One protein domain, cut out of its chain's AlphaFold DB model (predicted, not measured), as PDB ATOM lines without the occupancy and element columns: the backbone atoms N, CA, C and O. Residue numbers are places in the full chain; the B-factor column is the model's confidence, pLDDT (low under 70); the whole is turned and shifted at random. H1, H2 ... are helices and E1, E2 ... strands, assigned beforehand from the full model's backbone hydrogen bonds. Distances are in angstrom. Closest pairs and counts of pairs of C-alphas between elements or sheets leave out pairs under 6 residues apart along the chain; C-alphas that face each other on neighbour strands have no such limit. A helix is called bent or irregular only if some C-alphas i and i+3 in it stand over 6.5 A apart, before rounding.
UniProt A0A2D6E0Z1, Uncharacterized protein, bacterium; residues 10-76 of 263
ATOM      1  N   SER A  10       2.665  41.611  19.561       83.44
ATOM      2  CA  SER A  10       2.421  43.062  19.613       83.44
ATOM      3  C   SER A  10       3.160  43.882  18.542       83.44
ATOM      4  O   SER A  10       3.107  45.106  18.573       83.44
ATOM      5  N   GLU A  11       3.903  43.240  17.645       82.94
ATOM      6  CA  GLU A  11       4.611  43.857  16.515       82.94
ATOM      7  C   GLU A  11       4.098  43.318  15.167       82.94
ATOM      8  O   GLU A  11       4.384  43.920  14.140       82.94
ATOM      9  N   THR A  12       3.341  42.210  15.163       84.00
ATOM     10  CA  THR A  12       2.884  41.502  13.948       84.00
ATOM     11  C   THR A  12       1.384  41.567  13.695       84.00
ATOM     12  O   THR A  12       0.937  41.179  12.625       84.00
ATOM     13  N   TYR A  13       0.581  41.983  14.674       80.56
ATOM     14  CA  TYR A  13      -0.884  41.947  14.579       80.56
ATOM     15  C   TYR A  13      -1.451  42.733  13.381       80.56
ATOM     16  O   TYR A  13      -2.451  42.291  12.828       80.56
ATOM     17  N   LYS A  14      -0.754  43.792  12.929       80.38
ATOM     18  CA  LYS A  14      -1.069  44.566  11.710       80.38
ATOM     19  C   LYS A  14      -0.868  43.806  10.391       80.38
ATOM     20  O   LYS A  14      -1.450  44.162   9.374       80.38
ATOM     21  N   ASP A  15      -0.018  42.779  10.396       83.38
ATOM     22  CA  ASP A  15       0.272  41.940   9.224       83.38
ATOM     23  C   ASP A  15      -0.730  40.775   9.086       83.38
ATOM     24  O   ASP A  15      -0.623  39.959   8.163       83.38
ATOM     25  N   LEU A  16      -1.683  40.656  10.020       83.69
ATOM     26  CA  LEU A  16      -2.652  39.569  10.099       83.69
ATOM     27  C   LEU A  16      -4.047  40.068   9.726       83.69
ATOM     28  O   LEU A  16      -4.614  40.914  10.413       83.69
ATOM     29  N   LEU A  17      -4.639  39.471   8.690       88.38
ATOM     30  CA  LEU A  17      -6.063  39.633   8.405       88.38
ATOM     31  C   LEU A  17      -6.885  38.761   9.363       88.38
ATOM     32  O   LEU A  17      -6.636  37.560   9.483       88.38
ATOM     33  N   GLN A  18      -7.861  39.364  10.039       89.44
ATOM     34  CA  GLN A  18      -8.622  38.750  11.128       89.44
ATOM     35  C   GLN A  18     -10.120  39.039  10.989       89.44
ATOM     36  O   GLN A  18     -10.510  40.149  10.620       89.44
ATOM     37  N   ILE A  19     -10.967  38.070  11.352       92.00
ATOM     38  CA  ILE A  19     -12.396  38.319  11.595       92.00
ATOM     39  C   ILE A  19     -12.594  38.552  13.090       92.00
ATOM     40  O   ILE A  19     -12.395  37.651  13.906       92.00
ATOM     41  N   SER A  20     -13.020  39.763  13.438       89.38
ATOM     42  CA  SER A  20     -13.287  40.171  14.818       89.38
ATOM     43  C   SER A  20     -14.555  39.499  15.350       89.38
ATOM     44  O   SER A  20     -15.664  40.008  15.199       89.38
ATOM     45  N   ASN A  21     -14.385  38.318  15.949       91.50
ATOM     46  CA  ASN A  21     -15.475  37.484  16.463       91.50
ATOM     47  C   ASN A  21     -15.107  36.774  17.780       91.50
ATOM     48  O   ASN A  21     -15.327  35.576  17.928       91.50
ATOM     49  N   SER A  22     -14.471  37.480  18.721       91.06
ATOM     50  CA  SER A  22     -14.117  36.948  20.055       91.06
ATOM     51  C   SER A  22     -13.348  35.613  20.041       91.06
ATOM     52  O   SER A  22     -13.522  34.783  20.927       91.06
ATOM     53  N   ASN A  23     -12.494  35.403  19.032       85.94
ATOM     54  CA  ASN A  23     -11.764  34.156  18.747       85.94
ATOM     55  C   ASN A  23     -12.624  32.934  18.348       85.94
ATOM     56  O   ASN A  23     -12.077  31.845  18.191       85.94
ATOM     57  N   ASN A  24     -13.924  33.101  18.078       90.38
ATOM     58  CA  ASN A  24     -14.795  32.032  17.564       90.38
ATOM     59  C   ASN A  24     -14.523  31.678  16.085       90.38
ATOM     60  O   ASN A  24     -15.077  30.708  15.571       90.38
ATOM     61  N   GLY A  25     -13.688  32.455  15.387       90.38
ATOM     62  CA  GLY A  25     -13.402  32.275  13.963       90.38
ATOM     63  C   GLY A  25     -14.555  32.718  13.057       90.38
ATOM     64  O   GLY A  25     -15.329  33.615  13.404       90.38
ATOM     65  N   VAL A  26     -14.643  32.111  11.872       94.94
ATOM     66  CA  VAL A  26     -15.716  32.366  10.897       94.94
ATOM     67  C   VAL A  26     -16.974  31.597  11.311       94.94
ATOM     68  O   VAL A  26     -16.915  30.381  11.480       94.94
ATOM     69  N   ASP A  27     -18.112  32.281  11.432       95.19
ATOM     70  CA  ASP A  27     -19.429  31.662  11.647       95.19
ATOM     71  C   ASP A  27     -20.420  32.061  10.533       95.19
ATOM     72  O   ASP A  27     -20.009  32.546   9.481       95.19
ATOM     73  N   THR A  28     -21.719  31.817  10.717       96.50
ATOM     74  CA  THR A  28     -22.766  32.088   9.714       96.50
ATOM     75  C   THR A  28     -23.035  33.570   9.440       96.50
ATOM     76  O   THR A  28     -23.625  33.894   8.410       96.50
ATOM     77  N   THR A  29     -22.630  34.472  10.334       95.94
ATOM     78  CA  THR A  29     -22.847  35.918  10.206       95.94
ATOM     79  C   THR A  29     -21.704  36.548   9.413       95.94
ATOM     80  O   THR A  29     -20.540  36.437   9.804       95.94
ATOM     81  N   GLN A  30     -22.033  37.231   8.313       96.94
ATOM     82  CA  GLN A  30     -21.054  37.991   7.531       96.94
ATOM     83  C   GLN A  30     -20.385  39.049   8.415       96.94
ATOM     84  O   GLN A  30     -21.057  39.776   9.148       96.94
ATOM     85  N   ARG A  31     -19.053  39.093   8.378       95.50
ATOM     86  CA  ARG A  31     -18.242  40.116   9.045       95.50
ATOM     87  C   ARG A  31     -17.070  40.496   8.158       95.50
ATOM     88  O   ARG A  31     -16.427  39.615   7.583       95.50
ATOM     89  N   ALA A  32     -16.765  41.787   8.107       94.88
ATOM     90  CA  ALA A  32     -15.572  42.304   7.453       94.88
ATOM     91  C   ALA A  32     -14.283  41.666   8.006       94.88
ATOM     92  O   ALA A  32     -14.099  41.528   9.221       94.88
ATOM     93  N   LEU A  33     -13.358  41.331   7.106       93.94
ATOM     94  CA  LEU A  33     -11.958  41.107   7.463       93.94
ATOM     95  C   LEU A  33     -11.333  42.431   7.896       93.94
ATOM     96  O   LEU A  33     -11.590  43.461   7.278       93.94
ATOM     97  N   SER A  34     -10.474  42.392   8.908       91.69
ATOM     98  CA  SER A  34      -9.777  43.558   9.459       91.69
ATOM     99  C   SER A  34      -8.273  43.322   9.584       91.69
ATOM    100  O   SER A  34      -7.835  42.176   9.643       91.69
ATOM    101  N   ASP A  35      -7.490  44.396   9.644       87.69
ATOM    102  CA  ASP A  35      -6.023  44.391   9.783       87.69
ATOM    103  C   ASP A  35      -5.510  44.130  11.215       87.69
ATOM    104  O   ASP A  35      -4.337  44.343  11.497       87.69
ATOM    105  N   GLY A  36      -6.377  43.744  12.154       83.12
ATOM    106  CA  GLY A  36      -6.009  43.565  13.562       83.12
ATOM    107  C   GLY A  36      -5.850  44.854  14.384       83.12
ATOM    108  O   GLY A  36      -5.809  44.760  15.608       83.12
ATOM    109  N   GLU A  37      -5.827  46.036  13.759       84.38
ATOM    110  CA  GLU A  37      -5.936  47.356  14.416       84.38
ATOM    111  C   GLU A  37      -7.379  47.886  14.440       84.38
ATOM    112  O   GLU A  37      -7.666  48.950  14.985       84.38
ATOM    113  N   GLY A  38      -8.308  47.135  13.847       83.06
ATOM    114  CA  GLY A  38      -9.708  47.526  13.704       83.06
ATOM    115  C   GLY A  38     -10.022  48.238  12.387       83.06
ATOM    116  O   GLY A  38     -11.172  48.630  12.188       83.06
ATOM    117  N   THR A  39      -9.068  48.359  11.455       89.00
ATOM    118  CA  THR A  39      -9.373  48.812  10.093       89.00
ATOM    119  C   THR A  39     -10.075  47.682   9.350       89.00
ATOM    120  O   THR A  39      -9.454  46.684   8.979       89.00
ATOM    121  N   ALA A  40     -11.381  47.820   9.137       92.00
ATOM    122  CA  ALA A  40     -12.152  46.892   8.320       92.00
ATOM    123  C   ALA A  40     -11.840  47.074   6.823       92.00
ATOM    124  O   ALA A  40     -11.713  48.189   6.317       92.00
ATOM    125  N   THR A  41     -11.749  45.958   6.109       93.12
ATOM    126  CA  THR A  41     -11.769  45.904   4.646       93.12
ATOM    127  C   THR A  41     -13.210  45.812   4.143       93.12
ATOM    128  O   THR A  41     -14.128  45.513   4.900       93.12
ATOM    129  N   VAL A  42     -13.402  45.991   2.837       95.00
ATOM    130  CA  VAL A  42     -14.703  45.791   2.175       95.00
ATOM    131  C   VAL A  42     -15.106  44.317   2.042       95.00
ATOM    132  O   VAL A  42     -16.230  44.038   1.650       95.00
ATOM    133  N   LEU A  43     -14.202  43.362   2.294       95.19
ATOM    134  CA  LEU A  43     -14.470  41.935   2.096       95.19
ATOM    135  C   LEU A  43     -15.042  41.327   3.377       95.19
ATOM    136  O   LEU A  43     -14.339  41.212   4.383       95.19
ATOM    137  N   GLU A  44     -16.294  40.887   3.310       95.88
ATOM    138  CA  GLU A  44     -16.973  40.204   4.406       95.88
ATOM    139  C   GLU A  44     -17.090  38.706   4.133       95.88
ATOM    140  O   GLU A  44     -17.413  38.280   3.021       95.88
ATOM    141  N   LEU A  45     -16.857  37.898   5.167       96.19
ATOM    142  CA  LEU A  45     -16.920  36.441   5.086       96.19
ATOM    143  C   LEU A  45     -17.884  35.872   6.128       96.19
ATOM    144  O   LEU A  45     -17.952  36.350   7.262       96.19
ATOM    145  N   SER A  46     -18.569  34.797   5.749       96.38
ATOM    146  CA  SER A  46     -19.226  33.855   6.651       96.38
ATOM    147  C   SER A  46     -18.966  32.415   6.188       96.38
ATOM    148  O   SER A  46     -18.346  32.177   5.151       96.38
ATOM    149  N   THR A  47     -19.464  31.426   6.928       96.38
ATOM    150  CA  THR A  47     -19.462  30.014   6.503       96.38
ATOM    151  C   THR A  47     -20.465  29.703   5.386       96.38
ATOM    152  O   THR A  47     -20.476  28.585   4.875       96.38
ATOM    153  N   THR A  48     -21.312  30.664   5.004       97.69
ATOM    154  CA  THR A  48     -22.410  30.492   4.037       97.69
ATOM    155  C   THR A  48     -22.331  31.430   2.834       97.69
ATOM    156  O   THR A  48     -23.006  31.181   1.838       97.69
ATOM    157  N   ALA A  49     -21.541  32.504   2.907       97.00
ATOM    158  CA  ALA A  49     -21.486  33.541   1.888       97.00
ATOM    159  C   ALA A  49     -20.187  34.363   1.949       97.00
ATOM    160  O   ALA A  49     -19.499  34.429   2.967       97.00
ATOM    161  N   VAL A  50     -19.909  35.049   0.841       96.12
ATOM    162  CA  VAL A  50     -18.894  36.100   0.720       96.12
ATOM    163  C   VAL A  50     -19.604  37.349   0.211       96.12
ATOM    164  O   VAL A  50     -20.405  37.247  -0.719       96.12
ATOM    165  N   ASN A  51     -19.319  38.506   0.802       95.69
ATOM    166  CA  ASN A  51     -19.858  39.794   0.370       95.69
ATOM    167  C   ASN A  51     -18.724  40.810   0.158       95.69
ATOM    168  O   ASN A  51     -17.645  40.692   0.741       95.69
ATOM    169  N   VAL A  52     -18.976  41.813  -0.682       95.44
ATOM    170  CA  VAL A  52     -18.134  43.007  -0.786       95.44
ATOM    171  C   VAL A  52     -18.997  44.201  -0.405       95.44
ATOM    172  O   VAL A  52     -19.806  44.655  -1.213       95.44
ATOM    173  N   ASP A  53     -18.842  44.704   0.818       93.94
ATOM    174  CA  ASP A  53     -19.573  45.883   1.270       93.94
ATOM    175  C   ASP A  53     -19.067  47.139   0.547       93.94
ATOM    176  O   ASP A  53     -17.975  47.660   0.796       93.94
ATOM    177  N   THR A  54     -19.888  47.636  -0.374       92.69
ATOM    178  CA  THR A  54     -19.662  48.890  -1.097       92.69
ATOM    179  C   THR A  54     -20.413  50.076  -0.484       92.69
ATOM    180  O   THR A  54     -20.317  51.185  -1.011       92.69
ATOM    181  N   SER A  55     -21.164  49.893   0.614       90.56
ATOM    182  CA  SER A  55     -21.993  50.953   1.221       90.56
ATOM    183  C   SER A  55     -21.173  52.144   1.733       90.56
ATOM    184  O   SER A  55     -21.634  53.284   1.700       90.56
ATOM    185  N   SER A  56     -19.923  51.889   2.118       89.12
ATOM    186  CA  SER A  56     -18.931  52.866   2.579       89.12
ATOM    187  C   SER A  56     -18.134  53.552   1.452       89.12
ATOM    188  O   SER A  56     -17.163  54.258   1.721       89.12
ATOM    189  N   GLY A  57     -18.508  53.356   0.179       88.44
ATOM    190  CA  GLY A  57     -17.754  53.844  -0.990       88.44
ATOM    191  C   GLY A  57     -16.639  52.895  -1.458       88.44
ATOM    192  O   GLY A  57     -15.895  53.208  -2.395       88.44
ATOM    193  N   GLY A  58     -16.544  51.719  -0.831       91.12
ATOM    194  CA  GLY A  58     -15.802  50.568  -1.338       91.12
ATOM    195  C   GLY A  58     -16.268  50.131  -2.730       91.12
ATOM    196  O   GLY A  58     -17.372  50.452  -3.161       91.12
ATOM    197  N   GLN A  59     -15.430  49.393  -3.461       93.12
ATOM    198  CA  GLN A  59     -15.747  48.920  -4.815       93.12
ATOM    199  C   GLN A  59     -15.261  47.485  -5.015       93.12
ATOM    200  O   GLN A  59     -14.081  47.199  -4.799       93.12
ATOM    201  N   PHE A  60     -16.131  46.611  -5.525       95.31
ATOM    202  CA  PHE A  60     -15.689  45.352  -6.119       95.31
ATOM    203  C   PHE A  60     -15.019  45.646  -7.467       95.31
ATOM    204  O   PHE A  60     -15.584  46.341  -8.316       95.31
ATOM    205  N   LYS A  61     -13.787  45.162  -7.656       95.12
ATOM    206  CA  LYS A  61     -12.985  45.421  -8.858       95.12
ATOM    207  C   LYS A  61     -12.523  44.123  -9.505       95.12
ATOM    208  O   LYS A  61     -12.000  43.247  -8.823       95.12
ATOM    209  N   LEU A  62     -12.618  44.056 -10.830       95.50
ATOM    210  CA  LEU A  62     -12.080  42.976 -11.653       95.50
ATOM    211  C   LEU A  62     -11.107  43.575 -12.676       95.50
ATOM    212  O   LEU A  62     -11.446  44.510 -13.396       95.50
ATOM    213  N   GLY A  63      -9.861  43.092 -12.696       96.38
ATOM    214  CA  GLY A  63      -8.813  43.647 -13.566       96.38
ATOM    215  C   GLY A  63      -8.456  45.117 -13.286       96.38
ATOM    216  O   GLY A  63      -7.965  45.804 -14.173       96.38
ATOM    217  N   GLY A  64      -8.734  45.623 -12.077       95.50
ATOM    218  CA  GLY A  64      -8.549  47.033 -11.699       95.50
ATOM    219  C   GLY A  64      -9.746  47.945 -12.009       95.50
ATOM    220  O   GLY A  64      -9.870  49.010 -11.397       95.50
ATOM    221  N   THR A  65     -10.663  47.506 -12.872       96.69
ATOM    222  CA  THR A  65     -11.916  48.201 -13.198       96.69
ATOM    223  C   THR A  65     -12.980  47.898 -12.149       96.69
ATOM    224  O   THR A  65     -13.132  46.752 -11.732       96.69
ATOM    225  N   ALA A  66     -13.721  48.915 -11.712       95.81
ATOM    226  CA  ALA A  66     -14.847  48.732 -10.802       95.81
ATOM    227  C   ALA A  66     -16.060  48.139 -11.520       95.81
ATOM    228  O   ALA A  66     -16.411  48.569 -12.618       95.81
ATOM    229  N   ILE A  67     -16.710  47.172 -10.878       95.62
ATOM    230  CA  ILE A  67     -17.995  46.642 -11.326       95.62
ATOM    231  C   ILE A  67     -19.075  47.587 -10.799       95.62
ATOM    232  O   ILE A  67     -19.296  47.680  -9.596       95.62
ATOM    233  N   THR A  68     -19.701  48.329 -11.713       94.00
ATOM    234  CA  THR A  68     -20.756  49.308 -11.403       94.00
ATOM    235  C   THR A  68     -22.163  48.719 -11.477       94.00
ATOM    236  O   THR A  68     -23.108  49.363 -11.033       94.00
ATOM    237  N   SER A  69     -22.312  47.521 -12.048       95.12
ATOM    238  CA  SER A  69     -23.582  46.799 -12.113       95.12
ATOM    239  C   SER A  69     -24.037  46.358 -10.725       95.12
ATOM    240  O   SER A  69     -23.258  45.818  -9.938       95.12
ATOM    241  N   THR A  70     -25.322  46.536 -10.453       92.44
ATOM    242  CA  THR A  70     -25.990  46.001  -9.267       92.44
ATOM    243  C   THR A  70     -26.025  44.471  -9.291       92.44
ATOM    244  O   THR A  70     -25.982  43.842 -10.351       92.44
ATOM    245  N   ALA A  71     -26.198  43.850  -8.120       92.19
ATOM    246  CA  ALA A  71     -26.404  42.403  -8.029       92.19
ATOM    247  C   ALA A  71     -27.610  41.923  -8.864       92.19
ATOM    248  O   ALA A  71     -27.567  40.837  -9.431       92.19
ATOM    249  N   VAL A  72     -28.662  42.742  -9.002       94.62
ATOM    250  CA  VAL A  72     -29.832  42.429  -9.841       94.62
ATOM    251  C   VAL A  72     -29.451  42.361 -11.323       94.62
ATOM    252  O   VAL A  72     -29.827  41.410 -12.003       94.62
ATOM    253  N   GLU A  73     -28.670  43.323 -11.818       95.69
ATOM    254  CA  GLU A  73     -28.203  43.334 -13.212       95.69
ATOM    255  C   GLU A  73     -27.254  42.172 -13.518       95.69
ATOM    256  O   GLU A  73     -27.369  41.554 -14.575       95.69
ATOM    257  N   LEU A  74     -26.357  41.833 -12.586       94.00
ATOM    258  CA  LEU A  74     -25.485  40.664 -12.719       94.00
ATOM    259  C   LEU A  74     -26.292  39.357 -12.701       94.00
ATOM    260  O   LEU A  74     -26.039  38.480 -13.525       94.00
ATOM    261  N   ASN A  75     -27.313  39.247 -11.849       94.50
ATOM    262  CA  ASN A  75     -28.180  38.068 -11.789       94.50
ATOM    263  C   ASN A  75     -29.027  37.876 -13.063       94.50
ATOM    264  O   ASN A  75     -29.377  36.744 -13.377       94.50
ATOM    265  N   TYR A  76     -29.300  38.923 -13.856       92.88
ATOM    266  CA  TYR A  76     -29.891  38.751 -15.196       92.88
ATOM    267  C   TYR A  76     -28.943  38.091 -16.212       92.88
ATOM    268  O   TYR A  76     -29.395  37.692 -17.285       92.88
TER     269      TYR A  76
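What this domain is: This is residues 10 to 76 of the 263 residues of an uncharacterized protein of bacterium (UniProt A0A2D6E0Z1). Little regular structure here: a small antiparallel sheet, E1 - E2 - E3, stands midway along an elongated chain of loops, with short helices H1 and H2 toward opposite ends. Residues 69 to 76, including H2, stick out. The 67 printed residues, ordered H1 E1 E2 E3 H2, are mixed in class, with only 24 in named elements. The whole is loose, radius of gyration of the C-alphas 14.0 A, spanning 45 by 26 by 19 A.

Where its parts are: Find E2, residues 40 to 45, 11.9 A long, beginning at C-alpha 40 (-12.152, 46.892, 8.320). E1 is residues 31 to 34, 9.1 A; E3 is 50 to 52, 7.1 A. H1, residues 10 to 15, 10.7 A, is irregular: C-alphas 11 and 14 are 7.5 A apart. H2, residues 71 to 75, 6.0 A, ends at C-alpha 75 (-28.180, 38.068, -11.789).

How they stand to each other: E1, E2 and E3 form a meander, each strand the antiparallel neighbour of the one before, in two hairpins. Look for N 33 and O 43, 2.9 A, at 134 degrees between E1 and E2, and N 44 and O 51, 2.9 A, at 151 degrees between E2 and E3. Neither helix is on the sheet. H2's O i to N i+4 pair is within hydrogen-bond range; H1 has 0 of 2, and 1 of 3 O i to N i+3.

The domain as a whole: The farthest C-alphas, Ser 10 and Tyr 76, are 47.7 A apart. The printed part has no cut; links H1 to E1 and E3 to H2 are long. No printed residue is under pLDDT 70.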